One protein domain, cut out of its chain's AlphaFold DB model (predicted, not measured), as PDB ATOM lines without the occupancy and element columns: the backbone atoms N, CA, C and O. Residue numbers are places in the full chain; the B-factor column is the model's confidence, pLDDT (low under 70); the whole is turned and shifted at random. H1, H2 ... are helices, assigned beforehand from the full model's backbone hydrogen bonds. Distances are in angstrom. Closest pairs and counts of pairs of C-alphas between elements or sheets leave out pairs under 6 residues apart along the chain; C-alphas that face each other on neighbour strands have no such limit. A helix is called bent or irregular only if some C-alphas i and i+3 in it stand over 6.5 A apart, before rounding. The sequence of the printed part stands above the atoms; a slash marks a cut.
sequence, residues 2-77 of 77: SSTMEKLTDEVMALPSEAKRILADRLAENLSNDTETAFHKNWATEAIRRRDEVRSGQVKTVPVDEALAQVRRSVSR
ATOM      1  N   SER A   2     157.587 140.084  86.053       59.25
ATOM      2  CA  SER A   2     159.061 140.043  85.872       59.25
ATOM      3  C   SER A   2     159.519 140.538  84.491       59.25
ATOM      4  O   SER A   2     160.491 141.278  84.407       59.25
ATOM      5  N   SER A   3     158.733 140.295  83.437       65.62
ATOM      6  CA  SER A   3     159.054 140.742  82.071       65.62
ATOM      7  C   SER A   3     159.082 142.263  81.866       65.62
ATOM      8  O   SER A   3     159.657 142.728  80.888       65.62
ATOM      9  N   THR A   4     158.464 143.052  82.749       87.19
ATOM     10  CA  THR A   4     158.528 144.524  82.689       87.19
ATOM     11  C   THR A   4     159.773 145.048  83.403       87.19
ATOM     12  O   THR A   4     160.403 145.983  82.919       87.19
ATOM     13  N   MET A   5     160.150 144.425  84.523       90.88
ATOM     14  CA  MET A   5     161.325 144.822  85.300       90.88
ATOM     15  C   MET A   5     162.628 144.486  84.565       90.88
ATOM     16  O   MET A   5     163.550 145.297  84.539       90.88
ATOM     17  N   GLU A   6     162.688 143.314  83.933       91.31
ATOM     18  CA  GLU A   6     163.836 142.884  83.128       91.31
ATOM     19  C   GLU A   6     164.076 143.840  81.951       91.31
ATOM     20  O   GLU A   6     165.173 144.370  81.809       91.31
ATOM     21  N   LYS A   7     163.025 144.186  81.193       92.62
ATOM     22  CA  LYS A   7     163.121 145.154  80.084       92.62
ATOM     23  C   LYS A   7     163.609 146.529  80.531       92.62
ATOM     24  O   LYS A   7     164.484 147.104  79.895       92.62
ATOM     25  N   LEU A   8     163.073 147.043  81.638       93.75
ATOM     26  CA  LEU A   8     163.506 148.329  82.184       93.75
ATOM     27  C   LEU A   8     164.978 148.281  82.621       93.75
ATOM     28  O   LEU A   8     165.713 149.245  82.430       93.75
ATOM     29  N   THR A   9     165.417 147.152  83.179       93.88
ATOM     30  CA  THR A   9     166.817 146.950  83.564       93.88
ATOM     31  C   THR A   9     167.721 146.984  82.338       93.88
ATOM     32  O   THR A   9     168.718 147.705  82.345       93.88
ATOM     33  N   ASP A  10     167.355 146.280  81.268       95.25
ATOM     34  CA  ASP A  10     168.126 146.261  80.023       95.25
ATOM     35  C   ASP A  10     168.227 147.658  79.392       95.25
ATOM     36  O   ASP A  10     169.317 148.093  79.011       95.25
ATOM     37  N   GLU A  11     167.116 148.400  79.348       95.44
ATOM     38  CA  GLU A  11     167.080 149.777  78.843       95.44
ATOM     39  C   GLU A  11     167.987 150.709  79.654       95.44
ATOM     40  O   GLU A  11     168.765 151.472  79.078       95.44
ATOM     41  N   VAL A  12     167.949 150.618  80.988       96.00
ATOM     42  CA  VAL A  12     168.824 151.404  81.866       96.00
ATOM     43  C   VAL A  12     170.286 151.020  81.666       96.00
ATOM     44  O   VAL A  12     171.143 151.900  81.599       96.00
ATOM     45  N   MET A  13     170.598 149.730  81.535       95.62
ATOM     46  CA  MET A  13     171.976 149.258  81.374       95.62
ATOM     47  C   MET A  13     172.592 149.680  80.035       95.62
ATOM     48  O   MET A  13     173.798 149.960  79.994       95.62
ATOM     49  N   ALA A  14     171.768 149.804  78.989       96.88
ATOM     50  CA  ALA A  14     172.159 150.283  77.665       96.88
ATOM     51  C   ALA A  14     172.477 151.791  77.610       96.88
ATOM     52  O   ALA A  14     173.095 152.253  76.649       96.88
ATOM     53  N   LEU A  15     172.097 152.573  78.628       97.50
ATOM     54  CA  LEU A  15     172.388 154.004  78.667       97.50
ATOM     55  C   LEU A  15     173.899 154.291  78.798       97.50
ATOM     56  O   LEU A  15     174.634 153.542  79.460       97.50
ATOM     57  N   PRO A  16     174.373 155.433  78.259       97.88
ATOM     58  CA  PRO A  16     175.707 155.949  78.547       97.88
ATOM     59  C   PRO A  16     175.934 156.133  80.052       97.88
ATOM     60  O   PRO A  16     175.005 156.469  80.790       97.88
ATOM     61  N   SER A  17     177.178 155.970  80.515       95.12
ATOM     62  CA  SER A  17     177.522 156.020  81.946       95.12
ATOM     63  C   SER A  17     177.024 157.281  82.657       95.12
ATOM     64  O   SER A  17     176.522 157.187  83.774       95.12
ATOM     65  N   GLU A  18     177.095 158.441  82.002       96.75
ATOM     66  CA  GLU A  18     176.630 159.701  82.592       96.75
ATOM     67  C   GLU A  18     175.106 159.737  82.773       96.75
ATOM     68  O   GLU A  18     174.611 160.137  83.824       96.75
ATOM     69  N   ALA A  19     174.345 159.236  81.797       96.31
ATOM     70  CA  ALA A  19     172.891 159.143  81.907       96.31
ATOM     71  C   ALA A  19     172.466 158.147  83.000       96.31
ATOM     72  O   ALA A  19     171.526 158.423  83.748       96.31
ATOM     73  N   LYS A  20     173.195 157.029  83.152       96.44
ATOM     74  CA  LYS A  20     172.983 156.080  84.258       96.44
ATOM     75  C   LYS A  20     173.215 156.724  85.618       96.44
ATOM     76  O   LYS A  20     172.411 156.516  86.520       96.44
ATOM     77  N   ARG A  21     174.276 157.524  85.761       95.75
ATOM     78  CA  ARG A  21     174.587 158.246  87.002       95.75
ATOM     79  C   ARG A  21     173.467 159.217  87.381       95.75
ATOM     80  O   ARG A  21     172.962 159.146  88.493       95.75
ATOM     81  N   ILE A  22     173.017 160.042  86.433       96.19
ATOM     82  CA  ILE A  22     171.907 160.988  86.649       96.19
ATOM     83  C   ILE A  22     170.625 160.254  87.066       96.19
ATOM     84  O   ILE A  22     169.900 160.717  87.945       96.19
ATOM     85  N   LEU A  23     170.323 159.115  86.434       95.38
ATOM     86  CA  LEU A  23     169.147 158.324  86.783       95.38
ATOM     87  C   LEU A  23     169.274 157.687  88.174       95.38
ATOM     88  O   LEU A  23     168.302 157.695  88.926       95.38
ATOM     89  N   ALA A  24     170.455 157.175  88.525       93.00
ATOM     90  CA  ALA A  24     170.727 156.623  89.848       93.00
ATOM     91  C   ALA A  24     170.550 157.677  90.951       93.00
ATOM     92  O   ALA A  24     169.886 157.391  91.945       93.00
ATOM     93  N   ASP A  25     171.055 158.899  90.743       90.94
ATOM     94  CA  ASP A  25     170.901 160.011  91.690       90.94
ATOM     95  C   ASP A  25     169.410 160.340  91.913       90.94
ATOM     96  O   ASP A  25     168.936 160.376  93.047       90.94
ATOM     97  N   ARG A  26     168.624 160.461  90.834       92.12
ATOM     98  CA  ARG A  26     167.172 160.730  90.918       92.12
ATOM     99  C   ARG A  26     166.388 159.606  91.593       92.12
ATOM    100  O   ARG A  26     165.442 159.869  92.333       92.12
ATOM    101  N   LEU A  27     166.742 158.351  91.312       89.50
ATOM    102  CA  LEU A  27     166.118 157.194  91.955       89.50
ATOM    103  C   LEU A  27     166.442 157.170  93.448       89.50
ATOM    104  O   LEU A  27     165.543 156.941  94.251       89.50
ATOM    105  N   ALA A  28     167.690 157.452  93.824       83.25
ATOM    106  CA  ALA A  28     168.091 157.553  95.220       83.25
ATOM    107  C   ALA A  28     167.321 158.666  95.949       83.25
ATOM    108  O   ALA A  28     166.784 158.413  97.024       83.25
ATOM    109  N   GLU A  29     167.187 159.856  95.357       82.44
ATOM    110  CA  GLU A  29     166.378 160.953  95.914       82.44
ATOM    111  C   GLU A  29     164.904 160.559  96.092       82.44
ATOM    112  O   GLU A  29     164.308 160.821  97.134       82.44
ATOM    113  N   ASN A  30     164.305 159.886  95.107       83.38
ATOM    114  CA  ASN A  30     162.910 159.458  95.194       83.38
ATOM    115  C   ASN A  30     162.687 158.389  96.276       83.38
ATOM    116  O   ASN A  30     161.740 158.495  97.054       83.38
ATOM    117  N   LEU A  31     163.578 157.392  96.340       76.94
ATOM    118  CA  LEU A  31     163.543 156.308  97.328       76.94
ATOM    119  C   LEU A  31     163.851 156.797  98.748       76.94
ATOM    120  O   LEU A  31     163.385 156.197  99.722       76.94
ATOM    121  N   SER A  32     164.607 157.892  98.866       65.75
ATOM    122  CA  SER A  32     164.914 158.514 100.152       65.75
ATOM    123  C   SER A  32     163.632 158.917 100.882       65.75
ATOM    124  O   SER A  32     163.538 158.652 102.070       65.75
ATOM    125  N   ASN A  33     162.586 159.379 100.189       62.88
ATOM    126  CA  ASN A  33     161.346 159.837 100.832       62.88
ATOM    127  C   ASN A  33     160.634 158.769 101.699       62.88
ATOM    128  O   ASN A  33     160.048 159.111 102.726       62.88
ATOM    129  N   ASP A  34     160.716 157.479 101.340       58.06
ATOM    130  CA  ASP A  34     160.053 156.383 102.076       58.06
ATOM    131  C   ASP A  34     160.945 155.737 103.158       58.06
ATOM    132  O   ASP A  34     160.444 155.154 104.122       58.06
ATOM    133  N   THR A  35     162.274 155.863 103.053       55.28
ATOM    134  CA  THR A  35     163.240 155.297 104.023       55.28
ATOM    135  C   THR A  35     163.859 156.336 104.965       55.28
ATOM    136  O   THR A  35     164.359 155.982 106.038       55.28
ATOM    137  N   GLU A  36     163.753 157.624 104.636       57.66
ATOM    138  CA  GLU A  36     164.279 158.746 105.417       57.66
ATOM    139  C   GLU A  36     163.650 158.841 106.801       57.66
ATOM    140  O   GLU A  36     164.348 159.124 107.770       57.66
ATOM    141  N   THR A  37     162.351 158.574 106.946       62.31
ATOM    142  CA  THR A  37     161.654 158.873 108.207       62.31
ATOM    143  C   THR A  37     162.181 158.033 109.377       62.31
ATOM    144  O   THR A  37     162.419 158.557 110.470       62.31
ATOM    145  N   ALA A  38     162.415 156.734 109.168       70.81
ATOM    146  CA  ALA A  38     162.962 155.860 110.207       70.81
ATOM    147  C   ALA A  38     164.457 156.126 110.448       70.81
ATOM    148  O   ALA A  38     164.905 156.144 111.597       70.81
ATOM    149  N   PHE A  39     165.218 156.384 109.382       71.88
ATOM    150  CA  PHE A  39     166.639 156.708 109.468       71.88
ATOM    151  C   PHE A  39     166.875 158.020 110.229       71.88
ATOM    152  O   PHE A  39     167.619 158.031 111.210       71.88
ATOM    153  N   HIS A  40     166.173 159.094 109.862       78.88
ATOM    154  CA  HIS A  40     166.239 160.392 110.536       78.88
ATOM    155  C   HIS A  40     165.801 160.305 111.990       78.88
ATOM    156  O   HIS A  40     166.445 160.889 112.856       78.88
ATOM    157  N   LYS A  41     164.752 159.531 112.295       84.44
ATOM    158  CA  LYS A  41     164.317 159.314 113.681       84.44
ATOM    159  C   LYS A  41     165.396 158.616 114.512       84.44
ATOM    160  O   LYS A  41     165.656 159.030 115.646       84.44
ATOM    161  N   ASN A  42     166.034 157.585 113.965       88.62
ATOM    162  CA  ASN A  42     167.100 156.863 114.656       88.62
ATOM    163  C   ASN A  42     168.337 157.752 114.860       88.62
ATOM    164  O   ASN A  42     168.883 157.791 115.961       88.62
ATOM    165  N   TRP A  43     168.722 158.540 113.853       90.88
ATOM    166  CA  TRP A  43     169.812 159.512 113.972       90.88
ATOM    167  C   TRP A  43     169.510 160.636 114.955       90.88
ATOM    168  O   TRP A  43     170.377 160.992 115.749       90.88
ATOM    169  N   ALA A  44     168.288 161.168 114.957       93.00
ATOM    170  CA  ALA A  44     167.870 162.178 115.920       93.00
ATOM    171  C   ALA A  44     167.914 161.626 117.351       93.00
ATOM    172  O   ALA A  44     168.424 162.290 118.252       93.00
ATOM    173  N   THR A  45     167.445 160.391 117.547       95.88
ATOM    174  CA  THR A  45     167.504 159.701 118.843       95.88
ATOM    175  C   THR A  45     168.951 159.559 119.319       95.88
ATOM    176  O   THR A  45     169.270 159.918 120.452       95.88
ATOM    177  N   GLU A  46     169.845 159.107 118.441       96.88
ATOM    178  CA  GLU A  46     171.262 158.940 118.766       96.88
ATOM    179  C   GLU A  46     171.969 160.281 119.024       96.88
ATOM    180  O   GLU A  46     172.751 160.403 119.969       96.88
ATOM    181  N   ALA A  47     171.675 161.314 118.233       96.62
ATOM    182  CA  ALA A  47     172.239 162.647 118.416       96.62
ATOM    183  C   ALA A  47     171.819 163.263 119.760       96.62
ATOM    184  O   ALA A  47     172.654 163.836 120.465       96.62
ATOM    185  N   ILE A  48     170.545 163.109 120.141       97.62
ATOM    186  CA  ILE A  48     170.026 163.545 121.444       97.62
ATOM    187  C   ILE A  48     170.733 162.791 122.571       97.62
ATOM    188  O   ILE A  48     171.270 163.435 123.472       97.62
ATOM    189  N   ARG A  49     170.811 161.455 122.484       97.88
ATOM    190  CA  ARG A  49     171.493 160.620 123.483       97.88
ATOM    191  C   ARG A  49     172.940 161.074 123.695       97.88
ATOM    192  O   ARG A  49     173.325 161.369 124.821       97.88
ATOM    193  N   ARG A  50     173.727 161.213 122.619       96.69
ATOM    194  CA  ARG A  50     175.138 161.641 122.703       96.69
ATOM    195  C   ARG A  50     175.299 163.039 123.289       96.69
ATOM    196  O   ARG A  50     176.199 163.273 124.091       96.69
ATOM    197  N   ARG A  51     174.441 163.982 122.895       96.94
ATOM    198  CA  ARG A  51     174.444 165.341 123.453       96.94
ATOM    199  C   ARG A  51     174.206 165.312 124.963       96.94
ATOM    200  O   ARG A  51     174.878 166.041 125.691       96.94
ATOM    201  N   ASP A  52     173.258 164.503 125.422       98.25
ATOM    202  CA  ASP A  52     172.879 164.432 126.832       98.25
ATOM    203  C   ASP A  52     173.949 163.721 127.672       98.25
ATOM    204  O   ASP A  52     174.249 164.168 128.778       98.25
ATOM    205  N   GLU A  53     174.629 162.713 127.124       98.19
ATOM    206  CA  GLU A  53     175.810 162.096 127.748       98.19
ATOM    207  C   GLU A  53     176.953 163.098 127.942       98.19
ATOM    208  O   GLU A  53     177.574 163.143 129.006       98.19
ATOM    209  N   VAL A  54     177.211 163.949 126.943       97.31
ATOM    210  CA  VAL A  54     178.221 165.014 127.050       97.31
ATOM    211  C   VAL A  54     177.804 166.055 128.091       97.31
ATOM    212  O   VAL A  54     178.611 166.440 128.933       97.31
ATOM    213  N   ARG A  55     176.543 166.504 128.065       97.38
ATOM    214  CA  ARG A  55     176.029 167.532 128.991       97.38
ATOM    215  C   ARG A  55     175.948 167.057 130.438       97.38
ATOM    216  O   ARG A  55     176.163 167.855 131.341       97.38
ATOM    217  N   SER A  56     175.629 165.784 130.651       97.88
ATOM    218  CA  SER A  56     175.594 165.168 131.982       97.88
ATOM    219  C   SER A  56     176.983 164.808 132.514       97.88
ATOM    220  O   SER A  56     177.112 164.479 133.690       97.88
ATOM    221  N   GLY A  57     178.023 164.865 131.672       97.00
ATOM    222  CA  GLY A  57     179.384 164.473 132.036       97.00
ATOM    223  C   GLY A  57     179.594 162.959 132.115       97.00
ATOM    224  O   GLY A  57     180.636 162.521 132.598       97.00
ATOM    225  N   GLN A  58     178.639 162.153 131.635       97.81
ATOM    226  CA  GLN A  58     178.765 160.693 131.570       97.81
ATOM    227  C   GLN A  58     179.892 160.240 130.637       97.81
ATOM    228  O   GLN A  58     180.468 159.172 130.838       97.81
ATOM    229  N   VAL A  59     180.225 161.050 129.629       97.00
ATOM    230  CA  VAL A  59     181.321 160.784 128.693       97.00
ATOM    231  C   VAL A  59     182.299 161.952 128.646       97.00
ATOM    232  O   VAL A  59     181.917 163.118 128.744       97.00
ATOM    233  N   LYS A  60     183.581 161.637 128.446       94.81
ATOM    234  CA  LYS A  60     184.630 162.635 128.224       94.81
ATOM    235  C   LYS A  60     184.800 162.875 126.727       94.81
ATOM    236  O   LYS A  60     185.047 161.937 125.972       94.81
ATOM    237  N   THR A  61     184.685 164.128 126.301       95.19
ATOM    238  CA  THR A  61     184.933 164.515 124.911       95.19
ATOM    239  C   THR A  61     186.430 164.568 124.606       95.19
ATOM    240  O   THR A  61     187.269 164.704 125.501       95.19
ATOM    241  N   VAL A  62     186.759 164.466 123.321       95.88
ATOM    242  CA  VAL A  62     188.107 164.687 122.784       95.88
ATOM    243  C   VAL A  62     188.068 165.841 121.777       95.88
ATOM    244  O   VAL A  62     187.024 166.047 121.146       95.88
ATOM    245  N   PRO A  63     189.165 166.595 121.599       97.12
ATOM    246  CA  PRO A  63     189.264 167.587 120.533       97.12
ATOM    247  C   PRO A  63     189.018 166.964 119.153       97.12
ATOM    248  O   PRO A  63     189.454 165.847 118.870       97.12
ATOM    249  N   VAL A  64     188.328 167.698 118.275       95.06
ATOM    250  CA  VAL A  64     187.915 167.178 116.959       95.06
ATOM    251  C   VAL A  64     189.106 166.782 116.085       95.06
ATOM    252  O   VAL A  64     189.057 165.751 115.413       95.06
ATOM    253  N   ASP A  65     190.205 167.532 116.152       97.75
ATOM    254  CA  ASP A  65     191.414 167.241 115.380       97.75
ATOM    255  C   ASP A  65     192.047 165.908 115.795       97.75
ATOM    256  O   ASP A  65     192.460 165.117 114.943       97.75
ATOM    257  N   GLU A  66     192.051 165.611 117.099       97.44
ATOM    258  CA  GLU A  66     192.532 164.335 117.631       97.44
ATOM    259  C   GLU A  66     191.631 163.175 117.201       97.44
ATOM    260  O   GLU A  66     192.134 162.142 116.748       97.44
ATOM    261  N   ALA A  67     190.308 163.352 117.289       95.50
ATOM    262  CA  ALA A  67     189.336 162.349 116.863       95.50
ATOM    263  C   ALA A  67     189.491 162.011 115.371       95.50
ATOM    264  O   ALA A  67     189.603 160.841 114.999       95.50
ATOM    265  N   LEU A  68     189.569 163.028 114.507       96.56
ATOM    266  CA  LEU A  68     189.740 162.831 113.067       96.56
ATOM    267  C   LEU A  68     191.089 162.186 112.733       96.56
ATOM    268  O   LEU A  68     191.163 161.339 111.841       96.56
ATOM    269  N   ALA A  69     192.158 162.538 113.451       96.75
ATOM    270  CA  ALA A  69     193.455 161.892 113.280       96.75
ATOM    271  C   ALA A  69     193.411 160.397 113.651       96.75
ATOM    272  O   ALA A  69     194.028 159.585 112.960       96.75
ATOM    273  N   GLN A  70     192.671 160.016 114.700       95.88
ATOM    274  CA  GLN A  70     192.473 158.609 115.073       95.88
ATOM    275  C   GLN A  70     191.725 157.829 113.986       95.88
ATOM    276  O   GLN A  70     192.196 156.767 113.583       95.88
ATOM    277  N   VAL A  71     190.622 158.379 113.467       96.19
ATOM    278  CA  VAL A  71     189.836 157.744 112.394       96.19
ATOM    279  C   VAL A  71     190.675 157.549 111.134       96.19
ATOM    280  O   VAL A  71     190.692 156.462 110.567       96.19
ATOM    281  N   ARG A  72     191.428 158.570 110.706       96.19
ATOM    282  CA  ARG A  72     192.317 158.452 109.537       96.19
ATOM    283  C   ARG A  72     193.314 157.307 109.718       96.19
ATOM    284  O   ARG A  72     193.419 156.452 108.848       96.19
ATOM    285  N   ARG A  73     193.971 157.226 110.881       96.19
ATOM    286  CA  ARG A  73     194.900 156.124 111.188       96.19
ATOM    287  C   ARG A  73     194.233 154.747 111.165       96.19
ATOM    288  O   ARG A  73     194.900 153.784 110.804       96.19
ATOM    289  N   SER A  74     192.960 154.632 111.549       94.56
ATOM    290  CA  SER A  74     192.270 153.336 111.591       94.56
ATOM    291  C   SER A  74     191.841 152.820 110.217       94.56
ATOM    292  O   SER A  74     191.668 151.615 110.069       94.56
ATOM    293  N   VAL A  75     191.656 153.708 109.232       94.19
ATOM    294  CA  VAL A  75     191.187 153.345 107.880       94.19
ATOM    295  C   VAL A  75     192.297 153.301 106.828       94.19
ATOM    296  O   VAL A  75     192.088 152.741 105.761       94.19
ATOM    297  N   SER A  76     193.477 153.866 107.098       83.50
ATOM    298  CA  SER A  76     194.629 153.846 106.178       83.50
ATOM    299  C   SER A  76     195.426 152.528 106.200       83.50
ATOM    300  O   SER A  76     196.645 152.560 106.041       83.50
ATOM    301  N   ARG A  77     194.769 151.390 106.448       58.81
ATOM    302  CA  ARG A  77     195.410 150.075 106.587       58.81
ATOM    303  C   ARG A  77     195.235 149.212 105.347       58.81
ATOM    304  O   ARG A  77     194.129 149.252 104.771       58.81
TER     305      ARG A  77
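AT A GLANCE: This is residues 2 to 77 of the 77 residues of a protein of Verrucomicrobiales bacterium (UniProt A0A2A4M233). This is an open, unpacked chain of helices with no core: one long helix, H2, is bent partway along into two arms, H2a and H2b, that make a wide L. A short helix, H1, folds back near the outer end of H2a, and after the far end of H2b the chain turns back, so that another short helix, H3, stands free across a gap from H2b, with empty space between it and both arms. The printed part has 76 residues with three named helices, in the order H1, H2, H3, and no named strand; the class is all helix. The whole is extended, with a radius of gyration of the C-alphas of 21.0 A, and elongated, with spans of 58 by 32 by 19 A.

HOW THE PARTS SIT: H2, residues 17 to 56, was assigned as one helix by its hydrogen bonds, but it is bent: C-alphas 34 and 37 are 6.8 A apart. Its arms are H2a, residues 17 to 34, and H2b, residues 37 to 56; residues 35 and 36 belong to neither. The lines of the two arms are about perpendicular, but only just, at 71 degrees. H1, residues 2 to 13, is close to H2a but not clearly touching it, with 2 pairs of C-alphas within 8 A. Their closest C-alphas, those of Val 12 and Lys 20, are 6.7 A apart. H1 and H2a run opposite ways at a steep tilt of 50 degrees. H3, residues 64 to 75, is apart from H1, from H2a and from H2b, and H1 is apart from H2b. In H2b and H3 every O i to N i+4 pair is within hydrogen-bond range; in H1 it is 7 of 8 pairs and in H2a 12 of 14.

IN THESE COORDINATES: H2a measures 26.7 A from its first to its last C-alpha and begins at C-alpha 17, at (177.522, 156.020, 81.946). H2b measures 28.3 A and ends at C-alpha 56, at (175.594, 165.168, 131.982). H1 is 16.5 A long and begins at C-alpha 2, at (159.061, 140.043, 85.872). H3 is 16.9 A long and ends at C-alpha 75, at (191.187, 153.345, 107.880).

THE WHOLE: The two C-alphas farthest apart, those of Ser 3 and Gly 57, are 58.9 A apart. The printed part has no cut and ends at Arg 77, the chain's last residue. The link from H1 to H2 is tight, with 3 residues, and the link from H2 to H3 is short, with 7. Residues 2 to 11, 25 to 49 and 62 to 77 stand free. The mean pLDDT of the printed part is 89.3; it is under 70 at residues 2 to 3, at residues 32 to 37 and at residue 77.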